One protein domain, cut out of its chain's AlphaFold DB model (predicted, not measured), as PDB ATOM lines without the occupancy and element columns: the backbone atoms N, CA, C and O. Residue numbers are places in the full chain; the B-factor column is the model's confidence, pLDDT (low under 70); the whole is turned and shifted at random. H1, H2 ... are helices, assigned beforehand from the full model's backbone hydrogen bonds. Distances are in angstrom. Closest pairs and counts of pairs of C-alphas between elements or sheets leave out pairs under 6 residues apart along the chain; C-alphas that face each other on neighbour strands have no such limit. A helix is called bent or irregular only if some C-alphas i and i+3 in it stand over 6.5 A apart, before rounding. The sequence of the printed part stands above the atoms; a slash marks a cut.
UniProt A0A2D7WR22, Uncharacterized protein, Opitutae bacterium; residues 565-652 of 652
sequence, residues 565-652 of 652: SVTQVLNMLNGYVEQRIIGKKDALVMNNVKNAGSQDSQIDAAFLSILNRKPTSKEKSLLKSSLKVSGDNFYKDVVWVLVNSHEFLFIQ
ATOM      1  N   SER A 565      -9.729 -53.727  31.487       88.50
ATOM      2  CA  SER A 565     -10.185 -54.560  30.380       88.50
ATOM      3  C   SER A 565     -11.541 -54.086  29.865       88.50
ATOM      4  O   SER A 565     -12.351 -53.525  30.604       88.50
ATOM      5  N   VAL A 566     -11.806 -54.339  28.581       87.38
ATOM      6  CA  VAL A 566     -13.101 -54.021  27.957       87.38
ATOM      7  C   VAL A 566     -14.240 -54.745  28.680       87.38
ATOM      8  O   VAL A 566     -15.289 -54.156  28.927       87.38
ATOM      9  N   THR A 567     -14.012 -55.993  29.101       86.62
ATOM     10  CA  THR A 567     -14.984 -56.800  29.851       86.62
ATOM     11  C   THR A 567     -15.406 -56.134  31.159       86.62
ATOM     12  O   THR A 567     -16.592 -56.128  31.476       86.62
ATOM     13  N   GLN A 568     -14.474 -55.521  31.898       89.06
ATOM     14  CA  GLN A 568     -14.795 -54.797  33.136       89.06
ATOM     15  C   GLN A 568     -15.742 -53.621  32.866       89.06
ATOM     16  O   GLN A 568     -16.737 -53.458  33.566       89.06
ATOM     17  N   VAL A 569     -15.467 -52.829  31.825       88.00
ATOM     18  CA  VAL A 569     -16.301 -51.675  31.452       88.00
ATOM     19  C   VAL A 569     -17.691 -52.130  31.004       88.00
ATOM     20  O   VAL A 569     -18.693 -51.594  31.469       88.00
ATOM     21  N   LEU A 570     -17.784 -53.162  30.159       87.31
ATOM     22  CA  LEU A 570     -19.073 -53.697  29.707       87.31
ATOM     23  C   LEU A 570     -19.913 -54.261  30.865       87.31
ATOM     24  O   LEU A 570     -21.130 -54.062  30.887       87.31
ATOM     25  N   ASN A 571     -19.273 -54.909  31.842       88.00
ATOM     26  CA  ASN A 571     -19.939 -55.393  33.051       88.00
ATOM     27  C   ASN A 571     -20.431 -54.261  33.964       88.00
ATOM     28  O   ASN A 571     -21.470 -54.412  34.610       88.00
ATOM     29  N   MET A 572     -19.737 -53.121  34.001       89.56
ATOM     30  CA  MET A 572     -20.221 -51.929  34.706       89.56
ATOM     31  C   MET A 572     -21.407 -51.289  33.984       89.56
ATOM     32  O   MET A 572     -22.380 -50.924  34.630       89.56
ATOM     33  N   LEU A 573     -21.386 -51.216  32.653       88.38
ATOM     34  CA  LEU A 573     -22.449 -50.550  31.896       88.38
ATOM     35  C   LEU A 573     -23.752 -51.359  31.853       88.38
ATOM     36  O   LEU A 573     -24.824 -50.783  31.999       88.38
ATOM     37  N   ASN A 574     -23.661 -52.680  31.651       86.38
ATOM     38  CA  ASN A 574     -24.822 -53.541  31.362       86.38
ATOM     39  C   ASN A 574     -24.953 -54.761  32.293       86.38
ATOM     40  O   ASN A 574     -25.909 -55.531  32.182       86.38
ATOM     41  N   GLY A 575     -23.977 -54.980  33.176       89.75
ATOM     42  CA  GLY A 575     -23.927 -56.132  34.071       89.75
ATOM     43  C   GLY A 575     -24.511 -55.814  35.442       89.75
ATOM     44  O   GLY A 575     -25.701 -55.531  35.591       89.75
ATOM     45  N   TYR A 576     -23.678 -55.891  36.477       90.44
ATOM     46  CA  TYR A 576     -24.146 -55.823  37.863       90.44
ATOM     47  C   TYR A 576     -24.733 -54.473  38.247       90.44
ATOM     48  O   TYR A 576     -25.751 -54.446  38.930       90.44
ATOM     49  N   VAL A 577     -24.137 -53.365  37.805       91.94
ATOM     50  CA  VAL A 577     -24.667 -52.024  38.098       91.94
ATOM     51  C   VAL A 577     -26.089 -51.907  37.556       91.94
ATOM     52  O   VAL A 577     -27.002 -51.554  38.300       91.94
ATOM     53  N   GLU A 578     -26.312 -52.300  36.304       92.69
ATOM     54  CA  GLU A 578     -27.639 -52.240  35.699       92.69
ATOM     55  C   GLU A 578     -28.628 -53.178  36.406       92.69
ATOM     56  O   GLU A 578     -29.715 -52.769  36.805       92.69
ATOM     57  N   GLN A 579     -28.241 -54.428  36.657       91.94
ATOM     58  CA  GLN A 579     -29.149 -55.439  37.211       91.94
ATOM     59  C   GLN A 579     -29.423 -55.285  38.714       91.94
ATOM     60  O   GLN A 579     -30.506 -55.638  39.189       91.94
ATOM     61  N   ARG A 580     -28.438 -54.825  39.491       92.81
ATOM     62  CA  ARG A 580     -28.459 -54.852  40.964       92.81
ATOM     63  C   ARG A 580     -28.452 -53.472  41.608       92.81
ATOM     64  O   ARG A 580     -28.767 -53.397  42.791       92.81
ATOM     65  N   ILE A 581     -28.154 -52.410  40.861       94.81
ATOM     66  CA  ILE A 581     -28.230 -51.032  41.356       94.81
ATOM     67  C   ILE A 581     -29.360 -50.292  40.637       94.81
ATOM     68  O   ILE A 581     -30.353 -49.957  41.272       94.81
ATOM     69  N   ILE A 582     -29.272 -50.099  39.321       94.44
ATOM     70  CA  ILE A 582     -30.188 -49.221  38.568       94.44
ATOM     71  C   ILE A 582     -31.578 -49.842  38.378       94.44
ATOM     72  O   ILE A 582     -32.601 -49.204  38.649       94.44
ATOM     73  N   GLY A 583     -31.630 -51.101  37.941       90.69
ATOM     74  CA  GLY A 583     -32.865 -51.857  37.722       90.69
ATOM     75  C   GLY A 583     -33.508 -52.376  39.011       90.69
ATOM     76  O   GLY A 583     -34.698 -52.711  39.031       90.69
ATOM     77  N   LYS A 584     -32.754 -52.410  40.116       91.38
ATOM     78  CA  LYS A 584     -33.232 -52.874  41.419       91.38
ATOM     79  C   LYS A 584     -33.946 -51.737  42.158       91.38
ATOM     80  O   LYS A 584     -33.323 -50.828  42.695       91.38
ATOM     81  N   LYS A 585     -35.279 -51.821  42.233       82.81
ATOM     82  CA  LYS A 585     -36.137 -50.783  42.846       82.81
ATOM     83  C   LYS A 585     -35.809 -50.477  44.310       82.81
ATOM     84  O   LYS A 585     -36.045 -49.362  44.747       82.81
ATOM     85  N   ASP A 586     -35.321 -51.467  45.048       90.06
ATOM     86  CA  ASP A 586     -34.994 -51.402  46.472       90.06
ATOM     87  C   ASP A 586     -33.481 -51.300  46.739       90.06
ATOM     88  O   ASP A 586     -33.048 -51.547  47.862       90.06
ATOM     89  N   ALA A 587     -32.665 -50.966  45.732       95.62
ATOM     90  CA  ALA A 587     -31.242 -50.723  45.953       95.62
ATOM     91  C   ALA A 587     -31.037 -49.535  46.907       95.62
ATOM     92  O   ALA A 587     -31.709 -48.505  46.782       95.62
ATOM     93  N   LEU A 588     -30.100 -49.671  47.852       95.44
ATOM     94  CA  LEU A 588     -29.883 -48.687  48.918       95.44
ATOM     95  C   LEU A 588     -29.610 -47.282  48.363       95.44
ATOM     96  O   LEU A 588     -30.304 -46.333  48.723       95.44
ATOM     97  N   VAL A 589     -28.655 -47.154  47.436       96.44
ATOM     98  CA  VAL A 589     -28.312 -45.865  46.817       96.44
ATOM     99  C   VAL A 589     -29.494 -45.270  46.055       96.44
ATOM    100  O   VAL A 589     -29.744 -44.072  46.144       96.44
ATOM    101  N   MET A 590     -30.277 -46.100  45.363       95.81
ATOM    102  CA  MET A 590     -31.421 -45.633  44.583       95.81
ATOM    103  C   MET A 590     -32.502 -45.046  45.479       95.81
ATOM    104  O   MET A 590     -33.041 -43.983  45.171       95.81
ATOM    105  N   ASN A 591     -32.782 -45.698  46.607       94.56
ATOM    106  CA  ASN A 591     -33.711 -45.185  47.606       94.56
ATOM    107  C   ASN A 591     -33.203 -43.877  48.223       94.56
ATOM    108  O   ASN A 591     -33.959 -42.909  48.293       94.56
ATOM    109  N   ASN A 592     -31.928 -43.824  48.618       94.44
ATOM    110  CA  ASN A 592     -31.334 -42.640  49.240       94.44
ATOM    111  C   ASN A 592     -31.380 -41.427  48.305       94.44
ATOM    112  O   ASN A 592     -31.843 -40.357  48.697       94.44
ATOM    113  N   VAL A 593     -30.951 -41.604  47.054       95.88
ATOM    114  CA  VAL A 593     -30.913 -40.520  46.069       95.88
ATOM    115  C   VAL A 593     -32.327 -40.100  45.693       95.88
ATOM    116  O   VAL A 593     -32.631 -38.915  45.741       95.88
ATOM    117  N   LYS A 594     -33.230 -41.036  45.382       94.00
ATOM    118  CA  LYS A 594     -34.610 -40.699  45.004       94.00
ATOM    119  C   LYS A 594     -35.332 -39.902  46.096       94.00
ATOM    120  O   LYS A 594     -36.033 -38.941  45.783       94.00
ATOM    121  N   ASN A 595     -35.136 -40.278  47.361       94.44
ATOM    122  CA  ASN A 595     -35.810 -39.667  48.507       94.44
ATOM    123  C   ASN A 595     -35.156 -38.362  48.994       94.44
ATOM    124  O   ASN A 595     -35.705 -37.715  49.881       94.44
ATOM    125  N   ALA A 596     -34.030 -37.937  48.410       94.56
ATOM    126  CA  ALA A 596     -33.353 -36.694  48.786       94.56
ATOM    127  C   ALA A 596     -34.136 -35.416  48.409       94.56
ATOM    128  O   ALA A 596     -33.784 -34.321  48.844       94.56
ATOM    129  N   GLY A 597     -35.205 -35.527  47.614       91.38
ATOM    130  CA  GLY A 597     -36.073 -34.405  47.254       91.38
ATOM    131  C   GLY A 597     -35.633 -33.705  45.969       91.38
ATOM    132  O   GLY A 597     -35.783 -34.264  44.884       91.38
ATOM    133  N   SER A 598     -35.149 -32.462  46.069       93.50
ATOM    134  CA  SER A 598     -34.805 -31.635  44.898       93.50
ATOM    135  C   SER A 598     -33.649 -32.222  44.087       93.50
ATOM    136  O   SER A 598     -32.781 -32.881  44.652       93.50
ATOM    137  N   GLN A 599     -33.564 -31.918  42.784       93.50
ATOM    138  CA  GLN A 599     -32.460 -32.387  41.928       93.50
ATOM    139  C   GLN A 599     -31.073 -32.069  42.516       93.50
ATOM    140  O   GLN A 599     -30.176 -32.899  42.451       93.50
ATOM    141  N   ASP A 600     -30.892 -30.905  43.145       94.81
ATOM    142  CA  ASP A 600     -29.652 -30.544  43.848       94.81
ATOM    143  C   ASP A 600     -29.326 -31.512  44.979       94.81
ATOM    144  O   ASP A 600     -28.188 -31.963  45.080       94.81
ATOM    145  N   SER A 601     -30.327 -31.833  45.796       96.50
ATOM    146  CA  SER A 601     -30.184 -32.743  46.932       96.50
ATOM    147  C   SER A 601     -29.954 -34.175  46.459       96.50
ATOM    148  O   SER A 601     -29.183 -34.903  47.073       96.50
ATOM    149  N   GLN A 602     -30.562 -34.568  45.334       96.25
ATOM    150  CA  GLN A 602     -30.308 -35.853  44.683       96.25
ATOM    151  C   GLN A 602     -28.852 -35.949  44.206       96.25
ATOM    152  O   GLN A 602     -28.186 -36.941  44.490       96.25
ATOM    153  N   ILE A 603     -28.323 -34.909  43.547       97.12
ATOM    154  CA  ILE A 603     -26.906 -34.871  43.148       97.12
ATOM    155  C   ILE A 603     -26.008 -34.956  44.388       97.12
ATOM    156  O   ILE A 603     -25.088 -35.769  44.409       97.12
ATOM    157  N   ASP A 604     -26.280 -34.163  45.427       97.50
ATOM    158  CA  ASP A 604     -25.473 -34.169  46.654       97.50
ATOM    159  C   ASP A 604     -25.480 -35.547  47.335       97.50
ATOM    160  O   ASP A 604     -24.421 -36.060  47.696       97.50
ATOM    161  N   ALA A 605     -26.651 -36.181  47.448       97.38
ATOM    162  CA  ALA A 605     -26.791 -37.520  48.008       97.38
ATOM    163  C   ALA A 605     -26.053 -38.578  47.176       97.38
ATOM    164  O   ALA A 605     -25.426 -39.472  47.745       97.38
ATOM    165  N   ALA A 606     -26.092 -38.477  45.844       97.06
ATOM    166  CA  ALA A 606     -25.415 -39.417  44.956       97.06
ATOM    167  C   ALA A 606     -23.888 -39.293  45.056       97.06
ATOM    168  O   ALA A 606     -23.206 -40.301  45.215       97.06
ATOM    169  N   PHE A 607     -23.353 -38.068  45.050       97.56
ATOM    170  CA  PHE A 607     -21.920 -37.815  45.228       97.56
ATOM    171  C   PHE A 607     -21.410 -38.306  46.582       97.56
ATOM    172  O   PHE A 607     -20.389 -38.984  46.638       97.56
ATOM    173  N   LEU A 608     -22.146 -38.031  47.662       95.88
ATOM    174  CA  LEU A 608     -21.765 -38.509  48.989       95.88
ATOM    175  C   LEU A 608     -21.834 -40.036  49.090       95.88
ATOM    176  O   LEU A 608     -20.958 -40.630  49.701       95.88
ATOM    177  N   SER A 609     -22.832 -40.671  48.469       95.31
ATOM    178  CA  SER A 609     -23.000 -42.130  48.537       95.31
ATOM    179  C   SER A 609     -21.989 -42.898  47.682       95.31
ATOM    180  O   SER A 609     -21.635 -44.017  48.035       95.31
ATOM    181  N   ILE A 610     -21.570 -42.340  46.538       96.06
ATOM    182  CA  ILE A 610     -20.765 -43.048  45.526       96.06
ATOM    183  C   ILE A 610     -19.292 -42.629  45.578       96.06
ATOM    184  O   ILE A 610     -18.420 -43.477  45.421       96.06
ATOM    185  N   LEU A 611     -19.014 -41.340  45.798       93.81
ATOM    186  CA  LEU A 611     -17.669 -40.751  45.732       93.81
ATOM    187  C   LEU A 611     -17.179 -40.204  47.084       93.81
ATOM    188  O   LEU A 611     -16.088 -39.648  47.154       93.81
ATOM    189  N   ASN A 612     -17.973 -40.320  48.155       91.56
ATOM    190  CA  ASN A 612     -17.634 -39.858  49.510       91.56
ATOM    191  C   ASN A 612     -17.216 -38.375  49.615       91.56
ATOM    192  O   ASN A 612     -16.515 -37.979  50.545       91.56
ATOM    193  N   ARG A 613     -17.677 -37.519  48.696       92.50
ATOM    194  CA  ARG A 613     -17.429 -36.066  48.716       92.50
ATOM    195  C   ARG A 613     -18.643 -35.296  48.223       92.50
ATOM    196  O   ARG A 613     -19.590 -35.877  47.712       92.50
ATOM    197  N   LYS A 614     -18.621 -33.968  48.351       95.25
ATOM    198  CA  LYS A 614     -19.631 -33.103  47.724       95.25
ATOM    199  C   LYS A 614     -19.278 -32.816  46.257       95.25
ATOM    200  O   LYS A 614     -18.090 -32.755  45.924       95.25
ATOM    201  N   PRO A 615     -20.280 -32.588  45.391       96.81
ATOM    202  CA  PRO A 615     -20.032 -32.105  44.040       96.81
ATOM    203  C   PRO A 615     -19.526 -30.662  44.076       96.81
ATOM    204  O   PRO A 615     -19.963 -29.837  44.882       96.81
ATOM    205  N   THR A 616     -18.659 -30.324  43.133       96.38
ATOM    206  CA  THR A 616     -18.312 -28.933  42.839       96.38
ATOM    207  C   THR A 616     -19.477 -28.221  42.143       96.38
ATOM    208  O   THR A 616     -20.343 -28.844  41.517       96.38
ATOM    209  N   SER A 617     -19.490 -26.885  42.176       95.94
ATOM    210  CA  SER A 617     -20.502 -26.086  41.464       95.94
ATOM    211  C   SER A 617     -20.523 -26.381  39.958       95.94
ATOM    212  O   SER A 617     -21.592 -26.394  39.344       95.94
ATOM    213  N   LYS A 618     -19.353 -26.670  39.372       96.62
ATOM    214  CA  LYS A 618     -19.208 -27.029  37.956       96.62
ATOM    215  C   LYS A 618     -19.841 -28.388  37.653       96.62
ATOM    216  O   LYS A 618     -20.638 -28.473  36.724       96.62
ATOM    217  N   GLU A 619     -19.537 -29.418  38.442       96.25
ATOM    218  CA  GLU A 619     -20.117 -30.762  38.283       96.25
ATOM    219  C   GLU A 619     -21.639 -30.738  38.442       96.25
ATOM    220  O   GLU A 619     -22.360 -31.289  37.610       96.25
ATOM    221  N   LYS A 620     -22.140 -30.025  39.459       95.69
ATOM    222  CA  LYS A 620     -23.580 -29.879  39.699       95.69
ATOM    223  C   LYS A 620     -24.281 -29.200  38.519       95.69
ATOM    224  O   LYS A 620     -25.327 -29.668  38.071       95.69
ATOM    225  N   SER A 621     -23.706 -28.117  37.990       94.31
ATOM    226  CA  SER A 621     -24.248 -27.435  36.809       94.31
ATOM    227  C   SER A 621     -24.218 -28.328  35.568       94.31
ATOM    228  O   SER A 621     -25.192 -28.356  34.815       94.31
ATOM    229  N   LEU A 622     -23.122 -29.065  35.359       94.75
ATOM    230  CA  LEU A 622     -22.955 -29.952  34.212       94.75
ATOM    231  C   LEU A 622     -24.008 -31.063  34.227       94.75
ATOM    232  O   LEU A 622     -24.753 -31.186  33.260       94.75
ATOM    233  N   LEU A 623     -24.153 -31.786  35.342       94.56
ATOM    234  CA  LEU A 623     -25.129 -32.873  35.473       94.56
ATOM    235  C   LEU A 623     -26.561 -32.406  35.236       94.56
ATOM    236  O   LEU A 623     -27.279 -33.010  34.440       94.56
ATOM    237  N   LYS A 624     -26.965 -31.286  35.848       92.12
ATOM    238  CA  LYS A 624     -28.288 -30.703  35.595       92.12
ATOM    239  C   LYS A 624     -28.496 -30.364  34.131       92.12
ATOM    240  O   LYS A 624     -29.603 -30.514  33.635       92.12
ATOM    241  N   SER A 625     -27.463 -29.861  33.454       92.06
ATOM    242  CA  SER A 625     -27.557 -29.471  32.050       92.06
ATOM    243  C   SER A 625     -27.601 -30.660  31.091       92.06
ATOM    244  O   SER A 625     -28.385 -30.633  30.145       92.06
ATOM    245  N   SER A 626     -26.821 -31.707  31.363       90.75
ATOM    246  CA  SER A 626     -26.722 -32.909  30.534       90.75
ATOM    247  C   SER A 626     -27.918 -33.845  30.708       90.75
ATOM    248  O   SER A 626     -28.306 -34.509  29.754       90.75
ATOM    249  N   LEU A 627     -28.536 -33.867  31.893       90.44
ATOM    250  CA  LEU A 627     -29.645 -34.766  32.236       90.44
ATOM    251  C   LEU A 627     -31.014 -34.063  32.244       90.44
ATOM    252  O   LEU A 627     -31.970 -34.538  32.853       90.44
ATOM    253  N   LYS A 628     -31.145 -32.919  31.554       82.00
ATOM    254  CA  LYS A 628     -32.425 -32.181  31.464       82.00
ATOM    255  C   LYS A 628     -33.560 -33.030  30.890       82.00
ATOM    256  O   LYS A 628     -34.708 -32.861  31.288       82.00
ATOM    257  N   VAL A 629     -33.241 -33.918  29.948       84.88
ATOM    258  CA  VAL A 629     -34.215 -34.767  29.243       84.88
ATOM    259  C   VAL A 629     -34.631 -36.007  30.037       84.88
ATOM    260  O   VAL A 629     -35.591 -36.671  29.660       84.88
ATOM    261  N   SER A 630     -33.951 -36.304  31.146       82.38
ATOM    262  CA  SER A 630     -34.173 -37.515  31.942       82.38
ATOM    263  C   SER A 630     -35.507 -37.528  32.692       82.38
ATOM    264  O   SER A 630     -35.985 -38.597  33.075       82.38
ATOM    265  N   GLY A 631     -36.119 -36.355  32.912       83.62
ATOM    266  CA  GLY A 631     -37.406 -36.220  33.598       83.62
ATOM    267  C   GLY A 631     -37.426 -36.953  34.943       83.62
ATOM    268  O   GLY A 631     -36.540 -36.763  35.778       83.62
ATOM    269  N   ASP A 632     -38.404 -37.842  35.124       81.81
ATOM    270  CA  ASP A 632     -38.581 -38.635  36.347       81.81
ATOM    271  C   ASP A 632     -37.442 -39.633  36.617       81.81
ATOM    272  O   ASP A 632     -37.316 -40.121  37.737       81.81
ATOM    273  N   ASN A 633     -36.593 -39.942  35.629       88.38
ATOM    274  CA  ASN A 633     -35.446 -40.842  35.790       88.38
ATOM    275  C   ASN A 633     -34.143 -40.119  36.163       88.38
ATOM    276  O   ASN A 633     -33.118 -40.782  36.300       88.38
ATOM    277  N   PHE A 634     -34.166 -38.800  36.390       93.25
ATOM    278  CA  PHE A 634     -32.969 -38.001  36.690       93.25
ATOM    279  C   PHE A 634     -32.051 -38.633  37.753       93.25
ATOM    280  O   PHE A 634     -30.847 -38.750  37.543       93.25
ATOM    281  N   TYR A 635     -32.613 -39.109  38.869       93.00
ATOM    282  CA  TYR A 635     -31.837 -39.747  39.938       93.00
ATOM    283  C   TYR A 635     -31.117 -41.031  39.491       93.00
ATOM    284  O   TYR A 635     -30.015 -41.301  39.964       93.00
ATOM    285  N   LYS A 636     -31.715 -41.813  38.581       94.06
ATOM    286  CA  LYS A 636     -31.099 -43.031  38.034       94.06
ATOM    287  C   LYS A 636     -29.891 -42.689  37.183       94.06
ATOM    288  O   LYS A 636     -28.836 -43.286  37.365       94.06
ATOM    289  N   ASP A 637     -30.045 -41.699  36.314       94.38
ATOM    290  CA  ASP A 637     -28.992 -41.299  35.389       94.38
ATOM    291  C   ASP A 637     -27.813 -40.670  36.140       94.38
ATOM    292  O   ASP A 637     -26.664 -40.951  35.812       94.38
ATOM    293  N   VAL A 638     -28.069 -39.901  37.208       95.75
ATOM    294  CA  VAL A 638     -26.999 -39.398  38.088       95.75
ATOM    295  C   VAL A 638     -26.218 -40.555  38.720       95.75
ATOM    296  O   VAL A 638     -24.990 -40.553  38.665       95.75
ATOM    297  N   VAL A 639     -26.897 -41.560  39.287       96.12
ATOM    298  CA  VAL A 639     -26.223 -42.733  39.878       96.12
ATOM    299  C   VAL A 639     -25.430 -43.499  38.818       96.12
ATOM    300  O   VAL A 639     -24.266 -43.826  39.050       96.12
ATOM    301  N   TRP A 640     -26.023 -43.747  37.647       95.12
ATOM    302  CA  TRP A 640     -25.370 -44.469  36.557       95.12
ATOM    303  C   TRP A 640     -24.105 -43.749  36.073       95.12
ATOM    304  O   TRP A 640     -23.064 -44.388  35.925       95.12
ATOM    305  N   VAL A 641     -24.164 -42.423  35.889       94.75
ATOM    306  CA  VAL A 641     -23.018 -41.604  35.454       94.75
ATOM    307  C   VAL A 641     -21.885 -41.650  36.475       94.75
ATOM    308  O   VAL A 641     -20.727 -41.787  36.088       94.75
ATOM    309  N   LEU A 642     -22.196 -41.553  37.770       96.19
ATOM    310  CA  LEU A 642     -21.170 -41.547  38.813       96.19
ATOM    311  C   LEU A 642     -20.510 -42.917  38.983       96.19
ATOM    312  O   LEU A 642     -19.285 -42.981  39.025       96.19
ATOM    313  N   VAL A 643     -21.281 -44.009  39.010       95.06
ATOM    314  CA  VAL A 643     -20.730 -45.373  39.144       95.06
ATOM    315  C   VAL A 643     -19.889 -45.774  37.924       95.06
ATOM    316  O   VAL A 643     -18.912 -46.504  38.065       95.06
ATOM    317  N   ASN A 644     -20.228 -45.282  36.729       93.19
ATOM    318  CA  ASN A 644     -19.455 -45.530  35.504       93.19
ATOM    319  C   ASN A 644     -18.373 -44.471  35.232       93.19
ATOM    320  O   ASN A 644     -17.704 -44.523  34.198       93.19
ATOM    321  N   SER A 645     -18.187 -43.505  36.133       93.12
ATOM    322  CA  SER A 645     -17.110 -42.526  36.007       93.12
ATOM    323  C   SER A 645     -15.746 -43.179  36.242       93.12
ATOM    324  O   SER A 645     -15.621 -44.164  36.971       93.12
ATOM    325  N   HIS A 646     -14.688 -42.603  35.662       89.44
ATOM    326  CA  HIS A 646     -13.330 -43.034  35.999       89.44
ATOM    327  C   HIS A 646     -13.035 -42.818  37.481       89.44
ATOM    328  O   HIS A 646     -12.418 -43.678  38.086       89.44
ATOM    329  N   GLU A 647     -13.514 -41.727  38.078       91.19
ATOM    330  CA  GLU A 647     -13.296 -41.423  39.492       91.19
ATOM    331  C   GLU A 647     -13.751 -42.557  40.417       91.19
ATOM    332  O   GLU A 647     -13.006 -42.924  41.321       91.19
ATOM    333  N   PHE A 648     -14.894 -43.191  40.133       93.31
ATOM    334  CA  PHE A 648     -15.389 -44.317  40.928       93.31
ATOM    335  C   PHE A 648     -14.415 -45.500  40.993       93.31
ATOM    336  O   PHE A 648     -14.455 -46.255  41.954       93.31
ATOM    337  N   LEU A 649     -13.548 -45.696  39.995       91.69
ATOM    338  CA  LEU A 649     -12.633 -46.841  39.944       91.69
ATOM    339  C   LEU A 649     -11.318 -46.615  40.705       91.69
ATOM    340  O   LEU A 649     -10.511 -47.546  40.775       91.69
ATOM    341  N   PHE A 650     -11.080 -45.419  41.246       90.06
ATOM    342  CA  PHE A 650      -9.799 -45.040  41.836       90.06
ATOM    343  C   PHE A 650      -9.936 -44.610  43.298       90.06
ATOM    344  O   PHE A 650     -10.925 -44.010  43.704       90.06
ATOM    345  N   ILE A 651      -8.904 -44.920  44.077       83.19
ATOM    346  CA  ILE A 651      -8.654 -44.368  45.408       83.19
ATOM    347  C   ILE A 651      -7.847 -43.087  45.194       83.19
ATOM    348  O   ILE A 651      -6.845 -43.123  44.471       83.19
ATOM    349  N   GLN A 652      -8.324 -41.982  45.769       70.75
ATOM    350  CA  GLN A 652      -7.798 -40.629  45.574       70.75
ATOM    351  C   GLN A 652      -7.371 -39.989  46.882       70.75
ATOM    352  O   GLN A 652      -8.021 -40.290  47.909       70.75
TER     353      GLN A 652
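This is residues 565 to 652 of the 652 residues of an uncharacterized protein of Opitutae bacterium (UniProt A0A2D7WR22). H3, H4 and residues 635 to 643 of H6 pack side by side as a core, with H2 at its edge leading out to H1. H6 kinks by 98 degrees near residue 635. The printed part has 88 residues with six named helices, H1 to H6, and no named strand: all helix, compact, radius of gyration of the C-alphas 12.6 A, spans 34 by 30 by 23 A.

H1 is residues 566 to 574, from C-alpha 566 at (-13.101, -54.021, 27.957); H2 576 to 582; H3 588 to 594; H4 599 to 611, 17.4 A long; H5 617 to 626; H6 628 to 643, 19.2 A, to C-alpha 643 at (-20.730, -45.373, 39.144). H6 is irregular: C-alphas 629 and 632 are 9.2 A apart.

H1 is close to but not clearly touching H2, closest C-alphas Met 572 and Glu 578, 7.5 A. H2 touches H6 with H6's residues 636 to 643 alone, closest C-alphas Ile 582 and Lys 636, 6.3 A. H3 and H4 form a hairpin, closest C-alphas Val 593 and Gln 602, 4.9 A. H4 touches H6, closest C-alphas Ala 606 and Val 639, 6.1 A, at a shallow tilt of 14 degrees. H4, with residues 599 to 603 alone, only just touches H5, with 3 pairs of C-alphas within 8 A, the closest Ile 603 and Lys 620, 6.9 A. Every O i to N i+4 pair is within hydrogen-bond range in H1, H3, H4 and H5; 2 of 3 are in H2, 7 of 12 in H6.

The C-alphas farthest apart, Ser 565 and Gly 597, are 36.9 A apart. The printed part has no cut, the five links are tight, and no printed residue is under 70 in pLDDT.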